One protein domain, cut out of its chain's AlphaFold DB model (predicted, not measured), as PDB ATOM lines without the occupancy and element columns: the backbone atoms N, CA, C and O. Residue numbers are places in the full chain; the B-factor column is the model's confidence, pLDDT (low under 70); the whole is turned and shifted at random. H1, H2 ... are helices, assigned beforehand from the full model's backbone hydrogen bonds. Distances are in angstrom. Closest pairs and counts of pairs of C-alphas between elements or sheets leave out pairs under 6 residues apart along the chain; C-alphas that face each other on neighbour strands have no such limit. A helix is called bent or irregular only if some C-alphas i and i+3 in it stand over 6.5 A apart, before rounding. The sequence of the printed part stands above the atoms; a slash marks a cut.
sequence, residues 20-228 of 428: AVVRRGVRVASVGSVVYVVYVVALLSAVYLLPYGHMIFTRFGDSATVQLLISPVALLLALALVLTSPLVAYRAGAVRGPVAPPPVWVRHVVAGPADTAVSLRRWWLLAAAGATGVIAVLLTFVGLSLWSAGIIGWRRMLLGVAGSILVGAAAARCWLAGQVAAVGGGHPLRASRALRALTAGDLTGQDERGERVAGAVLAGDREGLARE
ATOM      1  N   ALA A  20     -14.117 -46.437  27.532       59.97
ATOM      2  CA  ALA A  20     -13.607 -47.705  27.013       59.97
ATOM      3  C   ALA A  20     -13.816 -47.840  25.492       59.97
ATOM      4  O   ALA A  20     -12.912 -48.285  24.779       59.97
ATOM      5  N   VAL A  21     -14.970 -47.401  24.978       56.06
ATOM      6  CA  VAL A  21     -15.263 -47.364  23.535       56.06
ATOM      7  C   VAL A  21     -14.387 -46.333  22.822       56.06
ATOM      8  O   VAL A  21     -13.816 -46.651  21.778       56.06
ATOM      9  N   VAL A  22     -14.180 -45.149  23.408       56.12
ATOM     10  CA  VAL A  22     -13.232 -44.150  22.888       56.12
ATOM     11  C   VAL A  22     -11.814 -44.722  22.855       56.12
ATOM     12  O   VAL A  22     -11.155 -44.650  21.822       56.12
ATOM     13  N   ARG A  23     -11.350 -45.376  23.928       56.88
ATOM     14  CA  ARG A  23     -10.025 -46.025  23.965       56.88
ATOM     15  C   ARG A  23      -9.886 -47.137  22.920       56.88
ATOM     16  O   ARG A  23      -8.822 -47.250  22.314       56.88
ATOM     17  N   ARG A  24     -10.934 -47.932  22.655       53.03
ATOM     18  CA  ARG A  24     -10.942 -48.928  21.563       53.03
ATOM     19  C   ARG A  24     -10.914 -48.275  20.180       53.03
ATOM     20  O   ARG A  24     -10.088 -48.665  19.361       53.03
ATOM     21  N   GLY A  25     -11.732 -47.252  19.932       50.16
ATOM     22  CA  GLY A  25     -11.721 -46.497  18.670       50.16
ATOM     23  C   GLY A  25     -10.371 -45.826  18.390       50.16
ATOM     24  O   GLY A  25      -9.887 -45.836  17.260       50.16
ATOM     25  N   VAL A  26      -9.705 -45.337  19.439       53.25
ATOM     26  CA  VAL A  26      -8.351 -44.759  19.391       53.25
ATOM     27  C   VAL A  26      -7.274 -45.796  19.034       53.25
ATOM     28  O   VAL A  26      -6.265 -45.420  18.433       53.25
ATOM     29  N   ARG A  27      -7.471 -47.085  19.356       52.19
ATOM     30  CA  ARG A  27      -6.556 -48.171  18.947       52.19
ATOM     31  C   ARG A  27      -6.728 -48.556  17.476       52.19
ATOM     32  O   ARG A  27      -5.725 -48.758  16.797       52.19
ATOM     33  N   VAL A  28      -7.967 -48.608  16.976       51.03
ATOM     34  CA  VAL A  28      -8.270 -48.960  15.572       51.03
ATOM     35  C   VAL A  28      -7.771 -47.879  14.603       51.03
ATOM     36  O   VAL A  28      -7.265 -48.206  13.533       51.03
ATOM     37  N   ALA A  29      -7.792 -46.609  15.012       58.41
ATOM     38  CA  ALA A  29      -7.189 -45.489  14.286       58.41
ATOM     39  C   ALA A  29      -5.966 -44.925  15.019       58.41
ATOM     40  O   ALA A  29      -5.896 -43.763  15.452       58.41
ATOM     41  N   SER A  30      -4.992 -45.807  15.199       72.25
ATOM     42  CA  SER A  30      -3.690 -45.460  15.740       72.25
ATOM     43  C   SER A  30      -2.695 -45.198  14.610       72.25
ATOM     44  O   SER A  30      -2.876 -45.630  13.471       72.25
ATOM     45  N   VAL A  31      -1.607 -44.504  14.945       77.94
ATOM     46  CA  VAL A  31      -0.430 -44.405  14.068       77.94
ATOM     47  C   VAL A  31       0.052 -45.808  13.677       77.94
ATOM     48  O   VAL A  31       0.395 -46.028  12.520       77.94
ATOM     49  N   GLY A  32      -0.031 -46.774  14.603       81.00
ATOM     50  CA  GLY A  32       0.282 -48.179  14.348       81.00
ATOM     51  C   GLY A  32      -0.548 -48.790  13.218       81.00
ATOM     52  O   GLY A  32       0.016 -49.475  12.375       81.00
ATOM     53  N   SER A  33      -1.846 -48.484  13.124       82.69
ATOM     54  CA  SER A  33      -2.701 -48.964  12.027       82.69
ATOM     55  C   SER A  33      -2.258 -48.419  10.666       82.69
ATOM     56  O   SER A  33      -2.203 -49.164   9.691       82.69
ATOM     57  N   VAL A  34      -1.913 -47.129  10.590       86.44
ATOM     58  CA  VAL A  34      -1.442 -46.507   9.341       86.44
ATOM     59  C   VAL A  34      -0.093 -47.087   8.926       86.44
ATOM     60  O   VAL A  34       0.068 -47.489   7.777       86.44
ATOM     61  N   VAL A  35       0.851 -47.181   9.868       89.31
ATOM     62  CA  VAL A  35       2.169 -47.785   9.629       89.31
ATOM     63  C   VAL A  35       2.019 -49.236   9.188       89.31
ATOM     64  O   VAL A  35       2.656 -49.633   8.221       89.31
ATOM     65  N   TYR A  36       1.135 -50.004   9.827       90.12
ATOM     66  CA  TYR A  36       0.856 -51.385   9.451       90.12
ATOM     67  C   TYR A  36       0.306 -51.497   8.024       90.12
ATOM     68  O   TYR A  36       0.801 -52.312   7.253       90.12
ATOM     69  N   VAL A  37      -0.656 -50.656   7.626       89.62
ATOM     70  CA  VAL A  37      -1.184 -50.655   6.248       89.62
ATOM     71  C   VAL A  37      -0.089 -50.323   5.235       89.62
ATOM     72  O   VAL A  37       0.057 -51.033   4.242       89.62
ATOM     73  N   VAL A  38       0.706 -49.279   5.485       92.81
ATOM     74  CA  VAL A  38       1.820 -48.896   4.601       92.81
ATOM     75  C   VAL A  38       2.867 -50.011   4.532       92.81
ATOM     76  O   VAL A  38       3.336 -50.332   3.442       92.81
ATOM     77  N   TYR A  39       3.178 -50.649   5.662       94.12
ATOM     78  CA  TYR A  39       4.075 -51.800   5.742       94.12
ATOM     79  C   TYR A  39       3.558 -52.986   4.921       94.12
ATOM     80  O   TYR A  39       4.303 -53.532   4.115       94.12
ATOM     81  N   VAL A  40       2.283 -53.360   5.066       95.25
ATOM     82  CA  VAL A  40       1.681 -54.459   4.298       95.25
ATOM     83  C   VAL A  40       1.710 -54.150   2.803       95.25
ATOM     84  O   VAL A  40       2.078 -55.012   2.011       95.25
ATOM     85  N   VAL A  41       1.383 -52.919   2.400       94.50
ATOM     86  CA  VAL A  41       1.477 -52.505   0.992       94.50
ATOM     87  C   VAL A  41       2.917 -52.570   0.494       94.50
ATOM     88  O   VAL A  41       3.141 -53.048  -0.616       94.50
ATOM     89  N   ALA A  42       3.896 -52.142   1.292       95.88
ATOM     90  CA  ALA A  42       5.310 -52.230   0.936       95.88
ATOM     91  C   ALA A  42       5.768 -53.683   0.789       95.88
ATOM     92  O   ALA A  42       6.401 -54.015  -0.208       95.88
ATOM     93  N   LEU A  43       5.383 -54.558   1.719       95.19
ATOM     94  CA  LEU A  43       5.686 -55.984   1.671       95.19
ATOM     95  C   LEU A  43       5.073 -56.640   0.428       95.19
ATOM     96  O   LEU A  43       5.776 -57.296  -0.331       95.19
ATOM     97  N   LEU A  44       3.780 -56.414   0.169       94.44
ATOM     98  CA  LEU A  44       3.109 -56.940  -1.023       94.44
ATOM     99  C   LEU A  44       3.720 -56.380  -2.312       94.44
ATOM    100  O   LEU A  44       3.859 -57.102  -3.294       94.44
ATOM    101  N   SER A  45       4.125 -55.110  -2.317       94.44
ATOM    102  CA  SER A  45       4.793 -54.509  -3.473       94.44
ATOM    103  C   SER A  45       6.178 -55.117  -3.696       94.44
ATOM    104  O   SER A  45       6.529 -55.424  -4.829       94.44
ATOM    105  N   ALA A  46       6.942 -55.362  -2.635       94.44
ATOM    106  CA  ALA A  46       8.243 -56.016  -2.723       94.44
ATOM    107  C   ALA A  46       8.135 -57.472  -3.200       94.44
ATOM    108  O   ALA A  46       8.965 -57.909  -3.990       94.44
ATOM    109  N   VAL A  47       7.114 -58.210  -2.752       95.25
ATOM    110  CA  VAL A  47       6.914 -59.627  -3.102       95.25
ATOM    111  C   VAL A  47       6.317 -59.797  -4.500       95.25
ATOM    112  O   VAL A  47       6.727 -60.690  -5.233       95.25
ATOM    113  N   TYR A  48       5.356 -58.956  -4.885       91.69
ATOM    114  CA  TYR A  48       4.618 -59.112  -6.140       91.69
ATOM    115  C   TYR A  48       4.981 -58.028  -7.159       91.69
ATOM    116  O   TYR A  48       5.421 -58.328  -8.267       91.69
ATOM    117  N   LEU A  49       4.817 -56.752  -6.815       89.56
ATOM    118  CA  LEU A  49       4.955 -55.669  -7.794       89.56
ATOM    119  C   LEU A  49       6.384 -55.537  -8.343       89.56
ATOM    120  O   LEU A  49       6.551 -55.294  -9.538       89.56
ATOM    121  N   LEU A  50       7.400 -55.721  -7.498       93.12
ATOM    122  CA  LEU A  50       8.798 -55.621  -7.904       93.12
ATOM    123  C   LEU A  50       9.228 -56.771  -8.825       93.12
ATOM    124  O   LEU A  50       9.683 -56.469  -9.927       93.12
ATOM    125  N   PRO A  51       9.057 -58.062  -8.469       93.31
ATOM    126  CA  PRO A  51       9.533 -59.153  -9.315       93.31
ATOM    127  C   PRO A  51       8.738 -59.261 -10.614       93.31
ATOM    128  O   PRO A  51       9.333 -59.375 -11.683       93.31
ATOM    129  N   TYR A  52       7.403 -59.154 -10.553       89.06
ATOM    130  CA  TYR A  52       6.582 -59.178 -11.765       89.06
ATOM    131  C   TYR A  52       6.812 -57.936 -12.620       89.06
ATOM    132  O   TYR A  52       6.909 -58.054 -13.838       89.06
ATOM    133  N   GLY A  53       6.941 -56.757 -12.003       87.75
ATOM    134  CA  GLY A  53       7.276 -55.532 -12.718       87.75
ATOM    135  C   GLY A  53       8.620 -55.654 -13.427       87.75
ATOM    136  O   GLY A  53       8.684 -55.418 -14.627       87.75
ATOM    137  N   HIS A  54       9.666 -56.091 -12.721       89.00
ATOM    138  CA  HIS A  54      10.984 -56.343 -13.299       89.00
ATOM    139  C   HIS A  54      10.905 -57.339 -14.458       89.00
ATOM    140  O   HIS A  54      11.363 -57.023 -15.544       89.00
ATOM    141  N   MET A  55      10.268 -58.498 -14.261       86.56
ATOM    142  CA  MET A  55      10.105 -59.522 -15.299       86.56
ATOM    143  C   MET A  55       9.385 -58.983 -16.541       86.56
ATOM    144  O   MET A  55       9.790 -59.270 -17.663       86.56
ATOM    145  N   ILE A  56       8.307 -58.214 -16.362       81.50
ATOM    146  CA  ILE A  56       7.588 -57.574 -17.470       81.50
ATOM    147  C   ILE A  56       8.534 -56.603 -18.182       81.50
ATOM    148  O   ILE A  56       8.686 -56.658 -19.397       81.50
ATOM    149  N   PHE A  57       9.210 -55.736 -17.438       83.38
ATOM    150  CA  PHE A  57      10.069 -54.711 -18.012       83.38
ATOM    151  C   PHE A  57      11.330 -55.258 -18.677       83.38
ATOM    152  O   PHE A  57      11.707 -54.730 -19.711       83.38
ATOM    153  N   THR A  58      11.946 -56.326 -18.174       84.00
ATOM    154  CA  THR A  58      13.083 -56.972 -18.845       84.00
ATOM    155  C   THR A  58      12.634 -57.741 -20.077       84.00
ATOM    156  O   THR A  58      13.247 -57.619 -21.132       84.00
ATOM    157  N   ARG A  59      11.515 -58.470 -19.996       81.12
ATOM    158  CA  ARG A  59      10.988 -59.240 -21.131       81.12
ATOM    159  C   ARG A  59      10.491 -58.358 -22.275       81.12
ATOM    160  O   ARG A  59      10.568 -58.765 -23.429       81.12
ATOM    161  N   PHE A  60       9.967 -57.175 -21.966       71.12
ATOM    162  CA  PHE A  60       9.475 -56.220 -22.960       71.12
ATOM    163  C   PHE A  60      10.434 -55.040 -23.194       71.12
ATOM    164  O   PHE A  60      10.114 -54.200 -24.033       71.12
ATOM    165  N   GLY A  61      11.580 -54.981 -22.507       62.25
ATOM    166  CA  GLY A  61      12.517 -53.846 -22.447       62.25
ATOM    167  C   GLY A  61      12.993 -53.341 -23.803       62.25
ATOM    168  O   GLY A  61      12.963 -52.139 -24.058       62.25
ATOM    169  N   ASP A  62      13.313 -54.274 -24.696       61.03
ATOM    170  CA  ASP A  62      13.781 -53.974 -26.056       61.03
ATOM    171  C   ASP A  62      12.649 -53.962 -27.092       61.03
ATOM    172  O   ASP A  62      12.852 -53.640 -28.262       61.03
ATOM    173  N   SER A  63      11.425 -54.300 -26.678       66.38
ATOM    174  CA  SER A  63      10.285 -54.353 -27.587       66.38
ATOM    175  C   SER A  63       9.778 -52.949 -27.926       66.38
ATOM    176  O   SER A  63       9.843 -52.019 -27.113       66.38
ATOM    177  N   ALA A  64       9.143 -52.814 -29.093       63.88
ATOM    178  CA  ALA A  64       8.411 -51.609 -29.489       63.88
ATOM    179  C   ALA A  64       7.422 -51.117 -28.403       63.88
ATOM    180  O   ALA A  64       7.123 -49.926 -28.319       63.88
ATOM    181  N   THR A  65       6.973 -52.008 -27.508       65.06
ATOM    182  CA  THR A  65       6.139 -51.691 -26.340       65.06
ATOM    183  C   THR A  65       6.836 -50.783 -25.324       65.06
ATOM    184  O   THR A  65       6.215 -49.848 -24.823       65.06
ATOM    185  N   VAL A  66       8.111 -51.021 -25.002       66.00
ATOM    186  CA  VAL A  66       8.841 -50.188 -24.029       66.00
ATOM    187  C   VAL A  66       9.321 -48.890 -24.665       66.00
ATOM    188  O   VAL A  66       9.211 -47.837 -24.036       66.00
ATOM    189  N   GLN A  67       9.700 -48.908 -25.944       69.00
ATOM    190  CA  GLN A  67       9.945 -47.667 -26.690       69.00
ATOM    191  C   GLN A  67       8.689 -46.784 -26.736       69.00
ATOM    192  O   GLN A  67       8.761 -45.569 -26.549       69.00
ATOM    193  N   LEU A  68       7.509 -47.396 -26.874       68.31
ATOM    194  CA  LEU A  68       6.232 -46.706 -26.738       68.31
ATOM    195  C   LEU A  68       6.003 -46.143 -25.338       68.31
ATOM    196  O   LEU A  68       5.507 -45.026 -25.244       68.31
ATOM    197  N   LEU A  69       6.372 -46.859 -24.272       65.50
ATOM    198  CA  LEU A  69       6.248 -46.399 -22.878       65.50
ATOM    199  C   LEU A  69       7.169 -45.215 -22.535       65.50
ATOM    200  O   LEU A  69       6.893 -44.480 -21.589       65.50
ATOM    201  N   ILE A  70       8.227 -45.003 -23.316       69.81
ATOM    202  CA  ILE A  70       9.148 -43.862 -23.187       69.81
ATOM    203  C   ILE A  70       8.811 -42.763 -24.217       69.81
ATOM    204  O   ILE A  70       9.349 -41.657 -24.166       69.81
ATOM    205  N   SER A  71       7.876 -43.029 -25.136       73.88
ATOM    206  CA  SER A  71       7.448 -42.069 -26.155       73.88
ATOM    207  C   SER A  71       6.715 -40.858 -25.551       73.88
ATOM    208  O   SER A  71       6.124 -40.956 -24.468       73.88
ATOM    209  N   PRO A  72       6.641 -39.726 -26.278       72.50
ATOM    210  CA  PRO A  72       5.835 -38.574 -25.871       72.50
ATOM    211  C   PRO A  72       4.369 -38.939 -25.589       72.50
ATOM    212  O   PRO A  72       3.746 -38.365 -24.701       72.50
ATOM    213  N   VAL A  73       3.822 -39.933 -26.298       69.25
ATOM    214  CA  VAL A  73       2.451 -40.422 -26.088       69.25
ATOM    215  C   VAL A  73       2.311 -41.107 -24.733       69.25
ATOM    216  O   VAL A  73       1.344 -40.857 -24.018       69.25
ATOM    217  N   ALA A  74       3.276 -41.937 -24.336       67.94
ATOM    218  CA  ALA A  74       3.248 -42.543 -23.012       67.94
ATOM    219  C   ALA A  74       3.511 -41.533 -21.901       67.94
ATOM    220  O   ALA A  74       2.894 -41.648 -20.847       67.94
ATOM    221  N   LEU A  75       4.330 -40.505 -22.142       70.88
ATOM    222  CA  LEU A  75       4.448 -39.382 -21.214       70.88
ATOM    223  C   LEU A  75       3.097 -38.675 -21.033       70.88
ATOM    224  O   LEU A  75       2.705 -38.407 -19.902       70.88
ATOM    225  N   LEU A  76       2.355 -38.425 -22.117       75.31
ATOM    226  CA  LEU A  76       1.010 -37.847 -22.052       75.31
ATOM    227  C   LEU A  76       0.017 -38.763 -21.329       75.31
ATOM    228  O   LEU A  76      -0.792 -38.273 -20.546       75.31
ATOM    229  N   LEU A  77       0.079 -40.078 -21.545       70.62
ATOM    230  CA  LEU A  77      -0.768 -41.047 -20.841       70.62
ATOM    231  C   LEU A  77      -0.419 -41.155 -19.358       70.62
ATOM    232  O   LEU A  77      -1.319 -41.177 -18.521       70.62
ATOM    233  N   ALA A  78       0.868 -41.180 -19.021       70.38
ATOM    234  CA  ALA A  78       1.349 -41.151 -17.647       70.38
ATOM    235  C   ALA A  78       0.930 -39.845 -16.963       70.38
ATOM    236  O   ALA A  78       0.411 -39.877 -15.851       70.38
ATOM    237  N   LEU A  79       1.061 -38.708 -17.652       76.06
ATOM    238  CA  LEU A  79       0.596 -37.413 -17.170       76.06
ATOM    239  C   LEU A  79      -0.923 -37.406 -16.987       76.06
ATOM    240  O   LEU A  79      -1.406 -36.968 -15.951       76.06
ATOM    241  N   ALA A  80      -1.689 -37.944 -17.936       77.06
ATOM    242  CA  ALA A  80      -3.136 -38.070 -17.815       77.06
ATOM    243  C   ALA A  80      -3.522 -38.968 -16.629       77.06
ATOM    244  O   ALA A  80      -4.432 -38.627 -15.877       77.06
ATOM    245  N   LEU A  81      -2.821 -40.081 -16.401       77.25
ATOM    246  CA  LEU A  81      -3.041 -40.958 -15.250       77.25
ATOM    247  C   LEU A  81      -2.735 -40.230 -13.932       77.25
ATOM    248  O   LEU A  81      -3.545 -40.245 -13.003       77.25
ATOM    249  N   VAL A  82      -1.604 -39.526 -13.877       81.12
ATOM    250  CA  VAL A  82      -1.205 -38.703 -12.732       81.12
ATOM    251  C   VAL A  82      -2.228 -37.602 -12.467       81.12
ATOM    252  O   VAL A  82      -2.638 -37.456 -11.324       81.12
ATOM    253  N   LEU A  83      -2.700 -36.884 -13.488       79.62
ATOM    254  CA  LEU A  83      -3.678 -35.795 -13.371       79.62
ATOM    255  C   LEU A  83      -5.104 -36.281 -13.088       79.62
ATOM    256  O   LEU A  83      -5.901 -35.552 -12.499       79.62
ATOM    257  N   THR A  84      -5.453 -37.502 -13.490       80.56
ATOM    258  CA  THR A  84      -6.769 -38.090 -13.196       80.56
ATOM    259  C   THR A  84      -6.819 -38.744 -11.820       80.56
ATOM    260  O   THR A  84      -7.903 -38.820 -11.241       80.56
ATOM    261  N   SER A  85      -5.686 -39.149 -11.237       82.94
ATOM    262  CA  SER A  85      -5.659 -39.755  -9.899       82.94
ATOM    263  C   SER A  85      -6.269 -38.871  -8.787       82.94
ATOM    264  O   SER A  85      -7.090 -39.386  -8.020       82.94
ATOM    265  N   PRO A  86      -6.039 -37.539  -8.723       86.06
ATOM    266  CA  PRO A  86      -6.686 -36.671  -7.749       86.06
ATOM    267  C   PRO A  86      -8.169 -36.485  -8.065       86.06
ATOM    268  O   PRO A  86      -8.972 -36.349  -7.147       86.06
ATOM    269  N   LEU A  87      -8.574 -36.546  -9.339       87.00
ATOM    270  CA  LEU A  87      -9.990 -36.520  -9.710       87.00
ATOM    271  C   LEU A  87     -10.716 -37.774  -9.207       87.00
ATOM    272  O   LEU A  87     -11.825 -37.671  -8.683       87.00
ATOM    273  N   VAL A  88     -10.096 -38.952  -9.326       86.06
ATOM    274  CA  VAL A  88     -10.633 -40.198  -8.759       86.06
ATOM    275  C   VAL A  88     -10.728 -40.087  -7.240       86.06
ATOM    276  O   VAL A  88     -11.784 -40.383  -6.683       86.06
ATOM    277  N   ALA A  89      -9.683 -39.582  -6.581       90.12
ATOM    278  CA  ALA A  89      -9.683 -39.361  -5.138       90.12
ATOM    279  C   ALA A  89     -10.790 -38.381  -4.702       90.12
ATOM    280  O   ALA A  89     -11.531 -38.653  -3.762       90.12
ATOM    281  N   TYR A  90     -10.983 -37.288  -5.444       91.12
ATOM    282  CA  TYR A  90     -12.077 -36.339  -5.242       91.12
ATOM    283  C   TYR A  90     -13.450 -37.007  -5.352       91.12
ATOM    284  O   TYR A  90     -14.308 -36.838  -4.485       91.12
ATOM    285  N   ARG A  91     -13.671 -37.821  -6.388       87.56
ATOM    286  CA  ARG A  91     -14.936 -38.552  -6.553       87.56
ATOM    287  C   ARG A  91     -15.149 -39.584  -5.450       87.56
ATOM    288  O   ARG A  91     -16.268 -39.696  -4.962       87.56
ATOM    289  N   ALA A  92     -14.101 -40.292  -5.037       87.19
ATOM    290  CA  ALA A  92     -14.162 -41.221  -3.913       87.19
ATOM    291  C   ALA A  92     -14.546 -40.495  -2.613       87.19
ATOM    292  O   ALA A  92     -15.397 -40.978  -1.871       87.19
ATOM    293  N   GLY A  93     -14.007 -39.294  -2.391       87.94
ATOM    294  CA  GLY A  93     -14.303 -38.460  -1.221       87.94
ATOM    295  C   GLY A  93     -15.742 -38.019  -1.120       87.94
ATOM    296  O   GLY A  93     -16.293 -37.984  -0.025       87.94
ATOM    297  N   ALA A  94     -16.366 -37.748  -2.264       86.44
ATOM    298  CA  ALA A  94     -17.774 -37.381  -2.311       86.44
ATOM    299  C   ALA A  94     -18.716 -38.518  -1.863       86.44
ATOM    300  O   ALA A  94     -19.869 -38.284  -1.488       86.44
ATOM    301  N   VAL A  95     -18.227 -39.755  -1.921       83.62
ATOM    302  CA  VAL A  95     -18.964 -40.961  -1.548       83.62
ATOM    303  C   VAL A  95     -18.667 -41.312  -0.101       83.62
ATOM    304  O   VAL A  95     -19.577 -41.338   0.722       83.62
ATOM    305  N   ARG A  96     -17.383 -41.534   0.195       83.75
ATOM    306  CA  ARG A  96     -16.865 -41.783   1.532       83.75
ATOM    307  C   ARG A  96     -15.627 -40.925   1.739       83.75
ATOM    308  O   ARG A  96     -14.601 -41.096   1.075       83.75
ATOM    309  N   GLY A  97     -15.748 -39.989   2.666       82.38
ATOM    310  CA  GLY A  97     -14.672 -39.075   2.989       82.38
ATOM    311  C   GLY A  97     -13.462 -39.753   3.640       82.38
ATOM    312  O   GLY A  97     -13.624 -40.791   4.284       82.38
ATOM    313  N   PRO A  98     -12.257 -39.160   3.530       83.12
ATOM    314  CA  PRO A  98     -11.075 -39.621   4.263       83.12
ATOM    315  C   PRO A  98     -11.249 -39.517   5.777       83.12
ATOM    316  O   PRO A  98     -10.642 -40.271   6.535       83.12
ATOM    317  N   VAL A  99     -12.051 -38.553   6.230       85.12
ATOM    318  CA  VAL A  99     -12.290 -38.304   7.647       85.12
ATOM    319  C   VAL A  99     -13.543 -39.061   8.067       85.12
ATOM    320  O   VAL A  99     -14.650 -38.547   7.934       85.12
ATOM    321  N   ALA A 100     -13.349 -40.283   8.562       80.00
ATOM    322  CA  ALA A 100     -14.410 -41.169   9.042       80.00
ATOM    323  C   ALA A 100     -14.109 -41.647  10.477       80.00
ATOM    324  O   ALA A 100     -13.663 -42.780  10.680       80.00
ATOM    325  N   PRO A 101     -14.256 -40.773  11.491       82.69
ATOM    326  CA  PRO A 101     -14.145 -41.197  12.880       82.69
ATOM    327  C   PRO A 101     -15.311 -42.132  13.259       82.69
ATOM    328  O   PRO A 101     -16.381 -42.040  12.659       82.69
ATOM    329  N   PRO A 102     -15.150 -42.998  14.281       83.50
ATOM    330  CA  PRO A 102     -16.214 -43.878  14.749       83.50
ATOM    331  C   PRO A 102     -17.501 -43.101  15.068       83.50
ATOM    332  O   PRO A 102     -17.407 -42.017  15.653       83.50
ATOM    333  N   PRO A 103     -18.696 -43.661  14.807       82.69
ATOM    334  CA  PRO A 103     -19.971 -42.970  15.039       82.69
ATOM    335  C   PRO A 103     -20.125 -42.419  16.464       82.69
ATOM    336  O   PRO A 103     -20.647 -41.326  16.677       82.69
ATOM    337  N   VAL A 104     -19.592 -43.142  17.452       83.50
ATOM    338  CA  VAL A 104     -19.578 -42.726  18.863       83.50
ATOM    339  C   VAL A 104     -18.748 -41.449  19.067       83.50
ATOM    340  O   VAL A 104     -19.161 -40.550  19.793       83.50
ATOM    341  N   TRP A 105     -17.610 -41.315  18.377       84.81
ATOM    342  CA  TRP A 105     -16.794 -40.096  18.407       84.81
ATOM    343  C   TRP A 105     -17.515 -38.918  17.748       84.81
ATOM    344  O   TRP A 105     -17.474 -37.807  18.271       84.81
ATOM    345  N   VAL A 106     -18.210 -39.151  16.630       86.44
ATOM    346  CA  VAL A 106     -19.004 -38.111  15.955       86.44
ATOM    347  C   VAL A 106     -20.072 -37.554  16.898       86.44
ATOM    348  O   VAL A 106     -20.152 -36.342  17.091       86.44
ATOM    349  N   ARG A 107     -20.839 -38.438  17.546       86.50
ATOM    350  CA  ARG A 107     -21.949 -38.051  18.430       86.50
ATOM    351  C   ARG A 107     -21.505 -37.339  19.707       86.50
ATOM    352  O   ARG A 107     -22.228 -36.473  20.176       86.50
ATOM    353  N   HIS A 108     -20.350 -37.693  20.273       84.00
ATOM    354  CA  HIS A 108     -19.911 -37.124  21.554       84.00
ATOM    355  C   HIS A 108     -18.903 -35.980  21.427       84.00
ATOM    356  O   HIS A 108     -18.910 -35.078  22.256       84.00
ATOM    357  N   VAL A 109     -18.024 -36.010  20.421       85.31
ATOM    358  CA  VAL A 109     -16.924 -35.039  20.295       85.31
ATOM    359  C   VAL A 109     -17.205 -34.022  19.199       85.31
ATOM    360  O   VAL A 109     -16.996 -32.831  19.404       85.31
ATOM    361  N   VAL A 110     -17.681 -34.468  18.034       86.06
ATOM    362  CA  VAL A 110     -17.904 -33.570  16.887       86.06
ATOM    363  C   VAL A 110     -19.189 -32.761  17.044       86.06
ATOM    364  O   VAL A 110     -19.214 -31.600  16.656       86.06
ATOM    365  N   ALA A 111     -20.232 -33.346  17.635       87.44
ATOM    366  CA  ALA A 111     -21.469 -32.630  17.958       87.44
ATOM    367  C   ALA A 111     -21.351 -31.716  19.197       87.44
ATOM    368  O   ALA A 111     -22.285 -30.980  19.503       87.44
ATOM    369  N   GLY A 112     -20.233 -31.785  19.928       85.62
ATOM    370  CA  GLY A 112     -19.974 -30.945  21.095       85.62
ATOM    371  C   GLY A 112     -19.542 -29.514  20.733       85.62
ATOM    372  O   GLY A 112     -19.417 -29.174  19.561       85.62
ATOM    373  N   PRO A 113     -19.246 -28.667  21.737       85.38
ATOM    374  CA  PRO A 113     -18.895 -27.256  21.535       85.38
ATOM    375  C   PRO A 113     -17.479 -27.022  20.969       85.38
ATOM    376  O   PRO A 113     -17.083 -25.881  20.745       85.38
ATOM    377  N   ALA A 114     -16.682 -28.077  20.779       85.50
ATOM    378  CA  ALA A 114     -15.304 -27.964  20.310       85.50
ATOM    379  C   ALA A 114     -15.229 -27.640  18.806       85.50
ATOM    380  O   ALA A 114     -16.006 -28.165  18.011       85.50
ATOM    381  N   ASP A 115     -14.231 -26.843  18.399       91.44
ATOM    382  CA  ASP A 115     -13.970 -26.552  16.981       91.44
ATOM    383  C   ASP A 115     -13.770 -27.858  16.193       91.44
ATOM    384  O   ASP A 115     -12.842 -28.637  16.447       91.44
ATOM    385  N   THR A 116     -14.622 -28.076  15.191       88.50
ATOM    386  CA  THR A 116     -14.650 -29.291  14.377       88.50
ATOM    387  C   THR A 116     -13.309 -29.562  13.693       88.50
ATOM    388  O   THR A 116     -12.904 -30.719  13.559       88.50
ATOM    389  N   ALA A 117     -12.548 -28.518  13.335       92.06
ATOM    390  CA  ALA A 117     -11.203 -28.699  12.785       92.06
ATOM    391  C   ALA A 117     -10.253 -29.396  13.755       92.06
ATOM    392  O   ALA A 117      -9.466 -30.236  13.323       92.06
ATOM    393  N   VAL A 118     -10.307 -29.056  15.043       90.75
ATOM    394  CA  VAL A 118      -9.436 -29.647  16.065       90.75
ATOM    395  C   VAL A 118      -9.858 -31.091  16.321       90.75
ATOM    396  O   VAL A 118      -9.016 -31.989  16.272       90.75
ATOM    397  N   SER A 119     -11.164 -31.325  16.475       89.44
ATOM    398  CA  SER A 119     -11.755 -32.650  16.709       89.44
ATOM    399  C   SER A 119     -11.460 -33.652  15.586       89.44
ATOM    400  O   SER A 119     -11.276 -34.845  15.843       89.44
ATOM    401  N   LEU A 120     -11.378 -33.181  14.338       91.88
ATOM    402  CA  LEU A 120     -11.138 -34.018  13.157       91.88
ATOM    403  C   LEU A 120      -9.675 -34.046  12.693       91.88
ATOM    404  O   LEU A 120      -9.308 -34.903  11.886       91.88
ATOM    405  N   ARG A 121      -8.812 -33.158  13.206       92.50
ATOM    406  CA  ARG A 121      -7.421 -33.005  12.742       92.50
ATOM    407  C   ARG A 121      -6.651 -34.318  12.760       92.50
ATOM    408  O   ARG A 121      -5.974 -34.638  11.790       92.50
ATOM    409  N   ARG A 122      -6.744 -35.075  13.857       90.38
ATOM    410  CA  ARG A 122      -6.024 -36.349  14.006       90.38
ATOM    411  C   ARG A 122      -6.442 -37.359  12.936       90.38
ATOM    412  O   ARG A 122      -5.583 -37.974  12.316       90.38
ATOM    413  N   TRP A 123      -7.744 -37.497  12.708       90.25
ATOM    414  CA  TRP A 123      -8.313 -38.408  11.715       90.25
ATOM    415  C   TRP A 123      -7.878 -38.038  10.301       90.25
ATOM    416  O   TRP A 123      -7.435 -38.896   9.542       90.25
ATOM    417  N   TRP A 124      -7.900 -36.742   9.989       93.12
ATOM    418  CA  TRP A 124      -7.379 -36.224   8.732       93.12
ATOM    419  C   TRP A 124      -5.887 -36.516   8.547       93.12
ATOM    420  O   TRP A 124      -5.495 -36.993   7.488       93.12
ATOM    421  N   LEU A 125      -5.052 -36.266   9.559       93.06
ATOM    422  CA  LEU A 125      -3.612 -36.516   9.462       93.06
ATOM    423  C   LEU A 125      -3.305 -38.000   9.239       93.06
ATOM    424  O   LEU A 125      -2.458 -38.316   8.410       93.06
ATOM    425  N   LEU A 126      -4.015 -38.902   9.923       91.38
ATOM    426  CA  LEU A 126      -3.862 -40.345   9.729       91.38
ATOM    427  C   LEU A 126      -4.284 -40.775   8.319       91.38
ATOM    428  O   LEU A 126      -3.545 -41.505   7.661       91.38
ATOM    429  N   ALA A 127      -5.428 -40.289   7.829       91.38
ATOM    430  CA  ALA A 127      -5.906 -40.597   6.484       91.38
ATOM    431  C   ALA A 127      -4.977 -40.032   5.399       91.38
ATOM    432  O   ALA A 127      -4.643 -40.730   4.444       91.38
ATOM    433  N   ALA A 128      -4.512 -38.791   5.562       93.12
ATOM    434  CA  ALA A 128      -3.587 -38.152   4.637       93.12
ATOM    435  C   ALA A 128      -2.226 -38.859   4.616       93.12
ATOM    436  O   ALA A 128      -1.694 -39.108   3.535       93.12
ATOM    437  N   ALA A 129      -1.687 -39.227   5.783       93.81
ATOM    438  CA  ALA A 129      -0.444 -39.987   5.887       93.81
ATOM    439  C   ALA A 129      -0.584 -41.382   5.267       93.81
ATOM    440  O   ALA A 129       0.282 -41.789   4.499       93.81
ATOM    441  N   GLY A 130      -1.689 -42.084   5.535       91.94
ATOM    442  CA  GLY A 130      -1.963 -43.395   4.951       91.94
ATOM    443  C   GLY A 130      -2.101 -43.342   3.433       91.94
ATOM    444  O   GLY A 130      -1.410 -44.076   2.735       91.94
ATOM    445  N   ALA A 131      -2.924 -42.433   2.904       91.88
ATOM    446  CA  ALA A 131      -3.095 -42.266   1.462       91.88
ATOM    447  C   ALA A 131      -1.779 -41.884   0.768       91.88
ATOM    448  O   ALA A 131      -1.411 -42.492  -0.237       91.88
ATOM    449  N   THR A 132      -1.044 -40.921   1.334       94.94
ATOM    450  CA  THR A 132       0.250 -40.488   0.787       94.94
ATOM    451  C   THR A 132       1.266 -41.623   0.831       94.94
ATOM    452  O   THR A 132       1.907 -41.890  -0.178       94.94
ATOM    453  N   GLY A 133       1.379 -42.326   1.961       94.31
ATOM    454  CA  GLY A 133       2.312 -43.436   2.138       94.31
ATOM    455  C   GLY A 133       2.022 -44.602   1.198       94.31
ATOM    456  O   GLY A 133       2.931 -45.080   0.529       94.31
ATOM    457  N   VAL A 134       0.759 -45.020   1.074       94.44
ATOM    458  CA  VAL A 134       0.354 -46.105   0.166       94.44
ATOM    459  C   VAL A 134       0.664 -45.755  -1.291       94.44
ATOM    460  O   VAL A 134       1.275 -46.560  -1.991       94.44
ATOM    461  N   ILE A 135       0.294 -44.554  -1.750       92.81
ATOM    462  CA  ILE A 135       0.562 -44.115  -3.130       92.81
ATOM    463  C   ILE A 135       2.069 -43.991  -3.378       92.81
ATOM    464  O   ILE A 135       2.559 -44.460  -4.407       92.81
ATOM    465  N   ALA A 136       2.806 -43.404  -2.430       94.06
ATOM    466  CA  ALA A 136       4.249 -43.244  -2.536       94.06
ATOM    467  C   ALA A 136       4.957 -44.597  -2.639       94.06
ATOM    468  O   ALA A 136       5.786 -44.779  -3.526       94.06
ATOM    469  N   VAL A 137       4.590 -45.563  -1.792       95.38
ATOM    470  CA  VAL A 137       5.136 -46.925  -1.818       95.38
ATOM    471  C   VAL A 137       4.848 -47.599  -3.156       95.38
ATOM    472  O   VAL A 137       5.787 -48.027  -3.822       95.38
ATOM    473  N   LEU A 138       3.586 -47.641  -3.594       93.25
ATOM    474  CA  LEU A 138       3.212 -48.307  -4.846       93.25
ATOM    475  C   LEU A 138       3.998 -47.757  -6.042       93.25
ATOM    476  O   LEU A 138       4.620 -48.517  -6.780       93.25
ATOM    477  N   LEU A 139       4.021 -46.434  -6.211       91.31
ATOM    478  CA  LEU A 139       4.726 -45.798  -7.327       91.31
ATOM    479  C   LEU A 139       6.252 -45.901  -7.199       91.31
ATOM    480  O   LEU A 139       6.936 -46.007  -8.215       91.31
ATOM    481  N   THR A 140       6.788 -45.918  -5.976       93.69
ATOM    482  CA  THR A 140       8.215 -46.176  -5.738       93.69
ATOM    483  C   THR A 140       8.594 -47.563  -6.226       93.69
ATOM    484  O   THR A 140       9.577 -47.692  -6.944       93.69
ATOM    485  N   PHE A 141       7.799 -48.588  -5.913       95.25
ATOM    486  CA  PHE A 141       8.064 -49.945  -6.383       95.25
ATOM    487  C   PHE A 141       7.896 -50.088  -7.899       95.25
ATOM    488  O   PHE A 141       8.700 -50.780  -8.509       95.25
ATOM    489  N   VAL A 142       6.958 -49.373  -8.535       90.50
ATOM    490  CA  VAL A 142       6.917 -49.282 -10.011       90.50
ATOM    491  C   VAL A 142       8.218 -48.684 -10.562       90.50
ATOM    492  O   VAL A 142       8.801 -49.231 -11.498       90.50
ATOM    493  N   GLY A 143       8.701 -47.586  -9.974       90.19
ATOM    494  CA  GLY A 143       9.971 -46.964 -10.355       90.19
ATOM    495  C   GLY A 143      11.177 -47.875 -10.117       90.19
ATOM    496  O   GLY A 143      12.083 -47.926 -10.946       90.19
ATOM    497  N   LEU A 144      11.167 -48.633  -9.021       94.06
ATOM    498  CA  LEU A 144      12.211 -49.589  -8.670       94.06
ATOM    499  C   LEU A 144      12.244 -50.763  -9.657       94.06
ATOM    500  O   LEU A 144      13.329 -51.182 -10.042       94.06
ATOM    501  N   SER A 145      11.084 -51.232 -10.129       91.81
ATOM    502  CA  SER A 145      10.982 -52.236 -11.196       91.81
ATOM    503  C   SER A 145      11.557 -51.741 -12.523       91.81
ATOM    504  O   SER A 145      12.246 -52.489 -13.210       91.81
ATOM    505  N   LEU A 146      11.299 -50.481 -12.890       89.69
ATOM    506  CA  LEU A 146      11.867 -49.867 -14.097       89.69
ATOM    507  C   LEU A 146      13.388 -49.701 -13.986       89.69
ATOM    508  O   LEU A 146      14.110 -49.927 -14.956       89.69
ATOM    509  N   TRP A 147      13.876 -49.289 -12.814       93.44
ATOM    510  CA  TRP A 147      15.305 -49.126 -12.557       93.44
ATOM    511  C   TRP A 147      16.036 -50.470 -12.547       93.44
ATOM    512  O   TRP A 147      17.053 -50.609 -13.220       93.44
ATOM    513  N   SER A 148      15.501 -51.473 -11.844       93.62
ATOM    514  CA  SER A 148      16.106 -52.806 -11.778       93.62
ATOM    515  C   SER A 148      16.119 -53.505 -13.135       93.62
ATOM    516  O   SER A 148      17.017 -54.294 -13.403       93.62
ATOM    517  N   ALA A 149      15.153 -53.203 -14.008       90.12
ATOM    518  CA  ALA A 149      15.120 -53.676 -15.389       90.12
ATOM    519  C   ALA A 149      16.035 -52.883 -16.345       90.12
ATOM    520  O   ALA A 149      16.023 -53.141 -17.543       90.12
ATOM    521  N   GLY A 150      16.794 -51.894 -15.857       87.94
ATOM    522  CA  GLY A 150      17.706 -51.091 -16.676       87.94
ATOM    523  C   GLY A 150      17.029 -50.057 -17.586       87.94
ATOM    524  O   GLY A 150      17.714 -49.402 -18.365       87.94
ATOM    525  N   ILE A 151      15.710 -49.856 -17.478       84.94
ATOM    526  CA  ILE A 151      14.950 -48.935 -18.345       84.94
ATOM    527  C   ILE A 151      15.216 -47.468 -17.979       84.94
ATOM    528  O   ILE A 151      15.257 -46.588 -18.843       84.94
ATOM    529  N   ILE A 152      15.372 -47.172 -16.685       87.00
ATOM    530  CA  ILE A 152      15.629 -45.813 -16.193       87.00
ATOM    531  C   ILE A 152      16.872 -45.765 -15.307       87.00
ATOM    532  O   ILE A 152      17.155 -46.685 -14.549       87.00
ATOM    533  N   GLY A 153      17.588 -44.639 -15.341       89.25
ATOM    534  CA  GLY A 153      18.681 -44.377 -14.404       89.25
ATOM    535  C   GLY A 153      18.185 -44.038 -12.992       89.25
ATOM    536  O   GLY A 153      17.091 -43.493 -12.813       89.25
ATOM    537  N   TRP A 154      19.037 -44.268 -11.989       94.00
ATOM    538  CA  TRP A 154      18.733 -44.034 -10.567       94.00
ATOM    539  C   TRP A 154      18.245 -42.603 -10.268       94.00
ATOM    540  O   TRP A 154      17.369 -42.408  -9.430       94.00
ATOM    541  N   ARG A 155      18.734 -41.588 -10.997       94.62
ATOM    542  CA  ARG A 155      18.280 -40.191 -10.845       94.62
ATOM    543  C   ARG A 155      16.793 -40.021 -11.175       94.62
ATOM    544  O   ARG A 155      16.074 -39.353 -10.438       94.62
ATOM    545  N   ARG A 156      16.321 -40.638 -12.266       89.25
ATOM    546  CA  ARG A 156      14.900 -40.597 -12.667       89.25
ATOM    547  C   ARG A 156      14.033 -41.373 -11.683       89.25
ATOM    548  O   ARG A 156      12.935 -40.925 -11.375       89.25
ATOM    549  N   MET A 157      14.549 -42.483 -11.156       90.81
ATOM    550  CA  MET A 157      13.890 -43.230 -10.086       90.81
ATOM    551  C   MET A 157      13.685 -42.345  -8.849       90.81
ATOM    552  O   MET A 157      12.556 -42.225  -8.385       90.81
ATOM    553  N   LEU A 158      14.726 -41.657  -8.362       92.38
ATOM    554  CA  LEU A 158      14.609 -40.756  -7.205       92.38
ATOM    555  C   LEU A 158      13.626 -39.602  -7.445       92.38
ATOM    556  O   LEU A 158      12.819 -39.293  -6.569       92.38
ATOM    557  N   LEU A 159      13.641 -38.998  -8.638       90.62
ATOM    558  CA  LEU A 159      12.645 -37.987  -9.014       90.62
ATOM    559  C   LEU A 159      11.224 -38.568  -9.027       90.62
ATOM    560  O   LEU A 159      10.292 -37.907  -8.576       90.62
ATOM    561  N   GLY A 160      11.058 -39.810  -9.485       87.12
ATOM    562  CA  GLY A 160       9.789 -40.536  -9.432       87.12
ATOM    563  C   GLY A 160       9.304 -40.782  -8.001       87.12
ATOM    564  O   GLY A 160       8.117 -40.610  -7.728       87.12
ATOM    565  N   VAL A 161      10.211 -41.104  -7.074       90.44
ATOM    566  CA  VAL A 161       9.900 -41.244  -5.639       90.44
ATOM    567  C   VAL A 161       9.458 -39.909  -5.038       90.44
ATOM    568  O   VAL A 161       8.451 -39.846  -4.339       90.44
ATOM    569  N   ALA A 162      10.153 -38.812  -5.337       92.56
ATOM    570  CA  ALA A 162       9.716 -37.491  -4.887       92.56
ATOM    571  C   ALA A 162       8.345 -37.114  -5.485       92.56
ATOM    572  O   ALA A 162       7.454 -36.633  -4.781       92.56
ATOM    573  N   GLY A 163       8.146 -37.393  -6.777       90.56
ATOM    574  CA  GLY A 163       6.887 -37.168  -7.479       90.56
ATOM    575  C   GLY A 163       5.728 -37.982  -6.905       90.56
ATOM    576  O   GLY A 163       4.622 -37.459  -6.778       90.56
ATOM    577  N   SER A 164       5.961 -39.227  -6.488       91.44
ATOM    578  CA  SER A 164       4.908 -40.083  -5.935       91.44
ATOM    579  C   SER A 164       4.351 -39.564  -4.612       91.44
ATOM    580  O   SER A 164       3.142 -39.639  -4.387       91.44
ATOM    581  N   ILE A 165       5.197 -38.959  -3.773       93.69
ATOM    582  CA  ILE A 165       4.776 -38.291  -2.536       93.69
ATOM    583  C   ILE A 165       3.874 -37.097  -2.862       93.69
ATOM    584  O   ILE A 165       2.819 -36.936  -2.246       93.69
ATOM    585  N   LEU A 166       4.246 -36.283  -3.857       93.19
ATOM    586  CA  LEU A 166       3.434 -35.143  -4.295       93.19
ATOM    587  C   LEU A 166       2.074 -35.594  -4.840       93.19
ATOM    588  O   LEU A 166       1.050 -35.014  -4.479       93.19
ATOM    589  N   VAL A 167       2.047 -36.656  -5.652       91.38
ATOM    590  CA  VAL A 167       0.804 -37.258  -6.160       91.38
ATOM    591  C   VAL A 167      -0.053 -37.787  -5.012       91.38
ATOM    592  O   VAL A 167      -1.252 -37.515  -4.973       91.38
ATOM    593  N   GLY A 168       0.547 -38.478  -4.042       92.88
ATOM    594  CA  GLY A 168      -0.148 -38.978  -2.857       92.88
ATOM    595  C   GLY A 168      -0.765 -37.861  -2.011       92.88
ATOM    596  O   GLY A 168      -1.938 -37.932  -1.640       92.88
ATOM    597  N   ALA A 169      -0.012 -36.784  -1.780       93.75
ATOM    598  CA  ALA A 169      -0.488 -35.614  -1.051       93.75
ATOM    599  C   ALA A 169      -1.612 -34.882  -1.807       93.75
ATOM    600  O   ALA A 169      -2.617 -34.495  -1.200       93.75
ATOM    601  N   ALA A 170      -1.478 -34.722  -3.128       93.19
ATOM    602  CA  ALA A 170      -2.511 -34.139  -3.981       93.19
ATOM    603  C   ALA A 170      -3.790 -34.988  -3.966       93.19
ATOM    604  O   ALA A 170      -4.878 -34.452  -3.756       93.19
ATOM    605  N   ALA A 171      -3.666 -36.312  -4.092       93.00
ATOM    606  CA  ALA A 171      -4.784 -37.242  -4.005       93.00
ATOM    607  C   ALA A 171      -5.485 -37.156  -2.643       93.00
ATOM    608  O   ALA A 171      -6.703 -37.009  -2.607       93.00
ATOM    609  N   ALA A 172      -4.744 -37.146  -1.528       93.44
ATOM    610  CA  ALA A 172      -5.321 -36.976  -0.194       93.44
ATOM    611  C   ALA A 172      -6.095 -35.653  -0.067       93.44
ATOM    612  O   ALA A 172      -7.215 -35.622   0.446       93.44
ATOM    613  N   ARG A 173      -5.530 -34.541  -0.558       93.94
ATOM    614  CA  ARG A 173      -6.196 -33.228  -0.536       93.94
ATOM    615  C   ARG A 173      -7.456 -33.203  -1.384       93.94
ATOM    616  O   ARG A 173      -8.482 -32.710  -0.918       93.94
ATOM    617  N   CYS A 174      -7.402 -33.751  -2.591       93.44
ATOM    618  CA  CYS A 174      -8.571 -33.884  -3.445       93.44
ATOM    619  C   CYS A 174      -9.624 -34.796  -2.812       93.44
ATOM    620  O   CYS A 174     -10.806 -34.479  -2.888       93.44
ATOM    621  N   TRP A 175      -9.209 -35.854  -2.113       93.75
ATOM    622  CA  TRP A 175     -10.101 -36.737  -1.366       93.75
ATOM    623  C   TRP A 175     -10.895 -35.975  -0.292       93.75
ATOM    624  O   TRP A 175     -12.119 -36.089  -0.236       93.75
ATOM    625  N   LEU A 176     -10.237 -35.108   0.487       94.44
ATOM    626  CA  LEU A 176     -10.910 -34.222   1.450       94.44
ATOM    627  C   LEU A 176     -11.793 -33.175   0.764       94.44
ATOM    628  O   LEU A 176     -12.913 -32.927   1.202       94.44
ATOM    629  N   ALA A 177     -11.316 -32.566  -0.322       93.50
ATOM    630  CA  ALA A 177     -12.102 -31.595  -1.079       93.50
ATOM    631  C   ALA A 177     -13.390 -32.223  -1.638       93.50
ATOM    632  O   ALA A 177     -14.433 -31.576  -1.642       93.50
ATOM    633  N   GLY A 178     -13.331 -33.491  -2.054       90.94
ATOM    634  CA  GLY A 178     -14.489 -34.275  -2.473       90.94
ATOM    635  C   GLY A 178     -15.489 -34.504  -1.345       90.94
ATOM    636  O   GLY A 178     -16.690 -34.338  -1.550       90.94
ATOM    637  N   GLN A 179     -14.989 -34.817  -0.145       92.62
ATOM    638  CA  GLN A 179     -15.809 -34.979   1.058       92.62
ATOM    639  C   GLN A 179     -16.603 -33.713   1.383       92.62
ATOM    640  O   GLN A 179     -17.802 -33.786   1.640       92.62
ATOM    641  N   VAL A 180     -15.942 -32.557   1.336       92.88
ATOM    642  CA  VAL A 180     -16.563 -31.255   1.613       92.88
ATOM    643  C   VAL A 180     -17.544 -30.857   0.506       92.88
ATOM    644  O   VAL A 180     -18.643 -30.386   0.787       92.88
ATOM    645  N   ALA A 181     -17.203 -31.110  -0.758       90.25
ATOM    646  CA  ALA A 181     -18.079 -30.795  -1.883       90.25
ATOM    647  C   ALA A 181     -19.392 -31.594  -1.869       90.25
ATOM    648  O   ALA A 181     -20.439 -31.083  -2.266       90.25
ATOM    649  N   ALA A 182     -19.364 -32.842  -1.392       86.38
ATOM    650  CA  ALA A 182     -20.562 -33.676  -1.299       86.38
ATOM    651  C   ALA A 182     -21.605 -33.174  -0.293       86.38
ATOM    652  O   ALA A 182     -22.760 -33.591  -0.378       86.38
ATOM    653  N   VAL A 183     -21.207 -32.301   0.632       86.88
ATOM    654  CA  VAL A 183     -22.084 -31.713   1.655       86.88
ATOM    655  C   VAL A 183     -22.415 -30.249   1.339       86.88
ATOM    656  O   VAL A 183     -22.935 -29.522   2.172       86.88
ATOM    657  N   GLY A 184     -22.120 -29.802   0.111       82.31
ATOM    658  CA  GLY A 184     -22.366 -28.428  -0.333       82.31
ATOM    659  C   GLY A 184     -21.315 -27.418   0.131       82.31
ATOM    660  O   GLY A 184     -21.484 -26.221  -0.090       82.31
ATOM    661  N   GLY A 185     -20.220 -27.875   0.742       78.19
ATOM    662  CA  GLY A 185     -19.087 -27.018   1.066       78.19
ATOM    663  C   GLY A 185     -18.271 -26.651  -0.179       78.19
ATOM    664  O   GLY A 185     -18.239 -27.383  -1.170       78.19
ATOM    665  N   GLY A 186     -17.590 -25.503  -0.135       81.25
ATOM    666  CA  GLY A 186     -16.692 -25.071  -1.211       81.25
ATOM    667  C   GLY A 186     -15.403 -25.903  -1.308       81.25
ATOM    668  O   GLY A 186     -15.268 -26.973  -0.720       81.25
ATOM    669  N   HIS A 187     -14.399 -25.368  -2.006       80.56
ATOM    670  CA  HIS A 187     -13.070 -25.987  -2.133       80.56
ATOM    671  C   HIS A 187     -12.008 -25.212  -1.338       80.56
ATOM    672  O   HIS A 187     -11.167 -24.525  -1.923       80.56
ATOM    673  N   PRO A 188     -12.031 -25.256   0.008       80.75
ATOM    674  CA  PRO A 188     -11.065 -24.513   0.798       80.75
ATOM    675  C   PRO A 188      -9.654 -25.085   0.615       80.75
ATOM    676  O   PRO A 188      -9.399 -26.263   0.852       80.75
ATOM    677  N   LEU A 189      -8.702 -24.211   0.279       82.19
ATOM    678  CA  LEU A 189      -7.285 -24.571   0.112       82.19
ATOM    679  C   LEU A 189      -6.640 -25.081   1.418       82.19
ATOM    680  O   LEU A 189      -5.692 -25.873   1.407       82.19
ATOM    681  N   ARG A 190      -7.149 -24.626   2.571       91.31
ATOM    682  CA  ARG A 190      -6.666 -25.020   3.901       91.31
ATOM    683  C   ARG A 190      -7.505 -26.166   4.455       91.31
ATOM    684  O   ARG A 190      -8.713 -26.015   4.621       91.31
ATOM    685  N   ALA A 191      -6.840 -27.256   4.840       90.56
ATOM    686  CA  ALA A 191      -7.489 -28.426   5.429       90.56
ATOM    687  C   ALA A 191      -8.335 -28.067   6.663       90.56
ATOM    688  O   ALA A 191      -9.453 -28.541   6.781       90.56
ATOM    689  N   SER A 192      -7.868 -27.163   7.533       92.19
ATOM    690  CA  SER A 192      -8.634 -26.725   8.710       92.19
ATOM    691  C   SER A 192      -9.997 -26.120   8.356       92.19
ATOM    692  O   SER A 192     -10.991 -26.453   8.987       92.19
ATOM    693  N   ARG A 193     -10.073 -25.285   7.313       92.81
ATOM    694  CA  ARG A 193     -11.350 -24.730   6.834       92.81
ATOM    695  C   ARG A 193     -12.246 -25.811   6.227       92.81
ATOM    696  O   ARG A 193     -13.448 -25.770   6.442       92.81
ATOM    697  N   ALA A 194     -11.662 -26.779   5.517       91.69
ATOM    698  CA  ALA A 194     -12.383 -27.948   5.006       91.69
ATOM    699  C   ALA A 194     -13.014 -28.762   6.142       91.69
ATOM    700  O   ALA A 194     -14.187 -29.099   6.073       91.69
ATOM    701  N   LEU A 195     -12.257 -29.024   7.209       93.31
ATOM    702  CA  LEU A 195     -12.743 -29.790   8.356       93.31
ATOM    703  C   LEU A 195     -13.856 -29.063   9.119       93.31
ATOM    704  O   LEU A 195     -14.789 -29.716   9.559       93.31
ATOM    705  N   ARG A 196     -13.801 -27.728   9.233       93.50
ATOM    706  CA  ARG A 196     -14.889 -26.932   9.839       93.50
ATOM    707  C   ARG A 196     -16.197 -26.979   9.061       93.50
ATOM    708  O   ARG A 196     -17.245 -26.752   9.646       93.50
ATOM    709  N   ALA A 197     -16.135 -27.240   7.758       91.56
ATOM    710  CA  ALA A 197     -17.324 -27.336   6.922       91.56
ATOM    711  C   ALA A 197     -18.065 -28.676   7.084       91.56
ATOM    712  O   ALA A 197     -19.155 -28.817   6.545       91.56
ATOM    713  N   LEU A 198     -17.484 -29.659   7.784       91.62
ATOM    714  CA  LEU A 198     -18.083 -30.978   7.980       91.62
ATOM    715  C   LEU A 198     -18.863 -31.007   9.294       91.62
ATOM    716  O   LEU A 198     -18.264 -30.952  10.366       91.62
ATOM    717  N   THR A 199     -20.187 -31.132   9.227       90.75
ATOM    718  CA  THR A 199     -21.015 -31.271  10.432       90.75
ATOM    719  C   THR A 199     -21.085 -32.725  10.911       90.75
ATOM    720  O   THR A 199     -20.771 -33.669  10.183       90.75
ATOM    721  N   ALA A 200     -21.535 -32.945  12.150       89.50
ATOM    722  CA  ALA A 200     -21.760 -34.297  12.669       89.50
ATOM    723  C   ALA A 200     -22.808 -35.083  11.849       89.50
ATOM    724  O   ALA A 200     -22.657 -36.291  11.638       89.50
ATOM    725  N   GLY A 201     -23.847 -34.395  11.359       89.00
ATOM    726  CA  GLY A 201     -24.864 -34.982  10.484       89.00
ATOM    727  C   GLY A 201     -24.279 -35.422   9.141       89.00
ATOM    728  O   GLY A 201     -24.541 -36.536   8.692       89.00
ATOM    729  N   ASP A 202     -23.404 -34.601   8.559       89.50
ATOM    730  CA  ASP A 202     -22.719 -34.914   7.304       89.50
ATOM    731  C   ASP A 202     -21.828 -36.151   7.410       89.50
ATOM    732  O   ASP A 202     -21.871 -37.028   6.547       89.50
ATOM    733  N   LEU A 203     -21.034 -36.240   8.482       90.19
ATOM    734  CA  LEU A 203     -20.153 -37.384   8.725       90.19
ATOM    735  C   LEU A 203     -20.951 -38.678   8.908       90.19
ATOM    736  O   LEU A 203     -20.564 -39.711   8.368       90.19
ATOM    737  N   THR A 204     -22.081 -38.610   9.616       88.75
ATOM    738  CA  THR A 204     -22.977 -39.763   9.803       88.75
ATOM    739  C   THR A 204     -23.599 -40.189   8.471       88.75
ATOM    740  O   THR A 204     -23.529 -41.358   8.101       88.75
ATOM    741  N   GLY A 205     -24.119 -39.237   7.688       87.75
ATOM    742  CA  GLY A 205     -24.700 -39.528   6.375       87.75
ATOM    743  C   GLY A 205     -23.682 -40.067   5.360       87.75
ATOM    744  O   GLY A 205     -24.036 -40.862   4.489       87.75
ATOM    745  N   GLN A 206     -22.412 -39.665   5.459       87.62
ATOM    746  CA  GLN A 206     -21.324 -40.219   4.645       87.62
ATOM    747  C   GLN A 206     -20.934 -41.639   5.059       87.62
ATOM    748  O   GLN A 206     -20.597 -42.441   4.187       87.62
ATOM    749  N   ASP A 207     -20.992 -41.965   6.350       85.81
ATOM    750  CA  ASP A 207     -20.748 -43.328   6.828       85.81
ATOM    751  C   ASP A 207     -21.853 -44.276   6.338       85.81
ATOM    752  O   ASP A 207     -21.559 -45.259   5.659       85.81
ATOM    753  N   GLU A 208     -23.124 -43.891   6.503       87.25
ATOM    754  CA  GLU A 208     -24.284 -44.629   5.976       87.25
ATOM    755  C   GLU A 208     -24.229 -44.801   4.449       87.25
ATOM    756  O   GLU A 208     -24.613 -45.836   3.899       87.25
ATOM    757  N   ARG A 209     -23.769 -43.777   3.717       87.62
ATOM    758  CA  ARG A 209     -23.555 -43.872   2.263       87.62
ATOM    759  C   ARG A 209     -22.423 -44.845   1.935       87.62
ATOM    760  O   ARG A 209     -22.552 -45.634   1.001       87.62
ATOM    761  N   GLY A 210     -21.334 -44.812   2.700       86.81
ATOM    762  CA  GLY A 210     -20.217 -45.743   2.578       86.81
ATOM    763  C   GLY A 210     -20.640 -47.196   2.802       86.81
ATOM    764  O   GLY A 210     -20.260 -48.064   2.018       86.81
ATOM    765  N   GLU A 211     -21.471 -47.451   3.814       87.62
ATOM    766  CA  GLU A 211     -22.049 -48.770   4.092       87.62
ATOM    767  C   GLU A 211     -22.982 -49.236   2.974       87.62
ATOM    768  O   GLU A 211     -22.864 -50.373   2.520       87.62
ATOM    769  N   ARG A 212     -23.846 -48.356   2.451       89.31
ATOM    770  CA  ARG A 212     -24.706 -48.675   1.297       89.31
ATOM    771  C   ARG A 212     -23.906 -49.007   0.043       89.31
ATOM    772  O   ARG A 212     -24.246 -49.950  -0.665       89.31
ATOM    773  N   VAL A 213     -22.821 -48.278  -0.218       88.88
ATOM    774  CA  VAL A 213     -21.903 -48.569  -1.329       88.88
ATOM    775  C   VAL A 213     -21.201 -49.906  -1.130       88.88
ATOM    776  O   VAL A 213     -21.158 -50.705  -2.063       88.88
ATOM    777  N   ALA A 214     -20.687 -50.179   0.071       85.88
ATOM    778  CA  ALA A 214     -20.061 -51.459   0.385       85.88
ATOM    779  C   ALA A 214     -21.060 -52.618   0.240       85.88
ATOM    780  O   ALA A 214     -20.762 -53.597  -0.441       85.88
ATOM    781  N   GLY A 215     -22.266 -52.475   0.793       86.75
ATOM    782  CA  GLY A 215     -23.353 -53.442   0.664       86.75
ATOM    783  C   GLY A 215     -23.740 -53.692  -0.793       86.75
ATOM    784  O   GLY A 215     -23.834 -54.843  -1.205       86.75
ATOM    785  N   ALA A 216     -23.863 -52.637  -1.603       87.25
ATOM    786  CA  ALA A 216     -24.143 -52.754  -3.033       87.25
ATOM    787  C   ALA A 216     -23.010 -53.458  -3.801       87.25
ATOM    788  O   ALA A 216     -23.275 -54.286  -4.670       87.25
ATOM    789  N   VAL A 217     -21.743 -53.180  -3.472       88.88
ATOM    790  CA  VAL A 217     -20.584 -53.867  -4.071       88.88
ATOM    791  C   VAL A 217     -20.586 -55.352  -3.727       88.88
ATOM    792  O   VAL A 217     -20.375 -56.174  -4.621       88.88
ATOM    793  N   LEU A 218     -20.833 -55.692  -2.461       86.44
ATOM    794  CA  LEU A 218     -20.880 -57.074  -1.994       86.44
ATOM    795  C   LEU A 218     -22.050 -57.827  -2.629       86.44
ATOM    796  O   LEU A 218     -21.841 -58.909  -3.164       86.44
ATOM    797  N   ALA A 219     -23.241 -57.227  -2.654       84.62
ATOM    798  CA  ALA A 219     -24.442 -57.795  -3.269       84.62
ATOM    799  C   ALA A 219     -24.398 -57.821  -4.809       84.62
ATOM    800  O   ALA A 219     -25.272 -58.408  -5.441       84.62
ATOM    801  N   GLY A 220     -23.410 -57.169  -5.433       83.19
ATOM    802  CA  GLY A 220     -23.365 -56.992  -6.884       83.19
ATOM    803  C   GLY A 220     -24.478 -56.088  -7.432       83.19
ATOM    804  O   GLY A 220     -24.739 -56.110  -8.636       83.19
ATOM    805  N   ASP A 221     -25.121 -55.272  -6.586       85.88
ATOM    806  CA  ASP A 221     -26.146 -54.305  -6.990       85.88
ATOM    807  C   ASP A 221     -25.498 -53.092  -7.680       85.88
ATOM    808  O   ASP A 221     -25.173 -52.062  -7.080       85.88
ATOM    809  N   ARG A 222     -25.300 -53.221  -8.995       81.31
ATOM    810  CA  ARG A 222     -24.706 -52.175  -9.840       81.31
ATOM    811  C   ARG A 222     -25.563 -50.910  -9.894       81.31
ATOM    812  O   ARG A 222     -25.013 -49.817 -10.056       81.31
ATOM    813  N   GLU A 223     -26.887 -51.036  -9.797       77.06
ATOM    814  CA  GLU A 223     -27.807 -49.899  -9.857       77.06
ATOM    815  C   GLU A 223     -27.818 -49.126  -8.541       77.06
ATOM    816  O   GLU A 223     -27.727 -47.897  -8.561       77.06
ATOM    817  N   GLY A 224     -27.886 -49.829  -7.409       79.50
ATOM    818  CA  GLY A 224     -27.698 -49.254  -6.078       79.50
ATOM    819  C   GLY A 224     -26.373 -48.525  -5.972       79.50
ATOM    820  O   GLY A 224     -26.344 -47.344  -5.627       79.50
ATOM    821  N   LEU A 225     -25.291 -49.169  -6.414       83.31
ATOM    822  CA  LEU A 225     -23.974 -48.547  -6.466       83.31
ATOM    823  C   LEU A 225     -23.978 -47.280  -7.334       83.31
ATOM    824  O   LEU A 225     -23.492 -46.234  -6.913       83.31
ATOM    825  N   ALA A 226     -24.552 -47.327  -8.539       78.75
ATOM    826  CA  ALA A 226     -24.620 -46.158  -9.412       78.75
ATOM    827  C   ALA A 226     -25.408 -44.994  -8.781       78.75
ATOM    828  O   ALA A 226     -24.972 -43.844  -8.897       78.75
ATOM    829  N   ARG A 227     -26.528 -45.289  -8.107       78.88
ATOM    830  CA  ARG A 227     -27.355 -44.300  -7.397       78.88
ATOM    831  C   ARG A 227     -26.572 -43.618  -6.277       78.88
ATOM    832  O   ARG A 227     -26.557 -42.388  -6.228       78.88
ATOM    833  N   GLU A 228     -25.879 -44.389  -5.442       82.88
ATOM    834  CA  GLU A 228     -25.080 -43.849  -4.332       82.88
ATOM    835  C   GLU A 228     -23.852 -43.056  -4.812       82.88
ATOM    836  O   GLU A 228     -23.472 -42.059  -4.202       82.88
TER     837      GLU A 228
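This is residues 20 to 228 of the 428 residues of an uncharacterized protein of Marihabitans asiaticum (UniProt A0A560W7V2). A long helical hairpin, H6 and H7, forms the core, with the bent helix H2 along the outside of H6 and H4 along the outside of H7, so that four long helices make a curved row, H2, H6, H7, H4. Short H3 lies in the turn from H2 to H4 at one end of this row; at the other end gather H1, H5, H8 and the hairpin of H9 and H10. The printed part has 209 residues with ten named helices, H1 to H10 in chain order, and no named strand; the class is all helix. It is only just compact, close to loose, with a radius of gyration of the C-alphas of 19.8 A, and its elongated outline spans 62 by 37 by 36 A.

H6, residues 116 to 148, is 46.7 A long, from C-alpha 116 at (-14.650, -29.291, 14.377) to C-alpha 148 at (16.106, -52.806, -11.778). It is irregular: C-alphas 119 and 122 are 7.3 A apart, and it has a kink of 40 degrees near residue 123. H7 spans residues 154 to 181, 40.1 A, and H4 residues 72 to 95, 34.8 A. H2, residues 31 to 60, was assigned as one helix by its hydrogen bonds but is bent, with C-alphas 47 and 50 6.5 A apart; its arms are H2a, residues 31 to 47, 24.1 A, and H2b, residues 50 to 60, 15.1 A. H9, residues 200 to 219, is 28.5 A long. The shorter helices are H1, residues 20 to 28, H3, 64 to 70, H5, 103 to 110, H8, 191 to 196, and H10, 222 to 228, which ends at C-alpha 228, (-25.080, -43.849, -4.332).

H6 is the hub, touching four other helices. H6 and H7 form a hairpin, at a shallow tilt of 32 degrees, with closest C-alphas Thr 132 and Gly 168 at 4.0 A. H2a touches H6 at a shallow tilt of 15 degrees, the same way, closest at Val 34 and Gly 130, 5.4 A. H4 touches H7 at a shallow tilt of 32 degrees, the same way, closest at Tyr 90 and Gly 178, 4.2 A. H8 touches H6, closest at Ala 117 and Leu 195, 4.8 A. H5 touches H9, closest at Val 106 and Ala 200, 5.7 A, and only just touches H1, with 3 pairs of C-alphas within 8 A. H9 and H10 form a hairpin, closest at Ala 216 and Leu 225, 5.4 A. H3 is close to but not clearly touching H2b and H4. H2a and H4 are apart. Every O i to N i+4 pair is within hydrogen-bond range in H1, H2a, H2b, H3, H5, H7, H8, H9 and H10; H4 has 17 of 20 and H6 27 of 29.

The two C-alphas farthest apart, Asp 62 and Pro 113, are 63.6 A apart. The printed part has no cut and no long link. Mean pLDDT of the printed part is 85.0; residues 20 to 29, 61 to 70 and 73 to 74 are under 70.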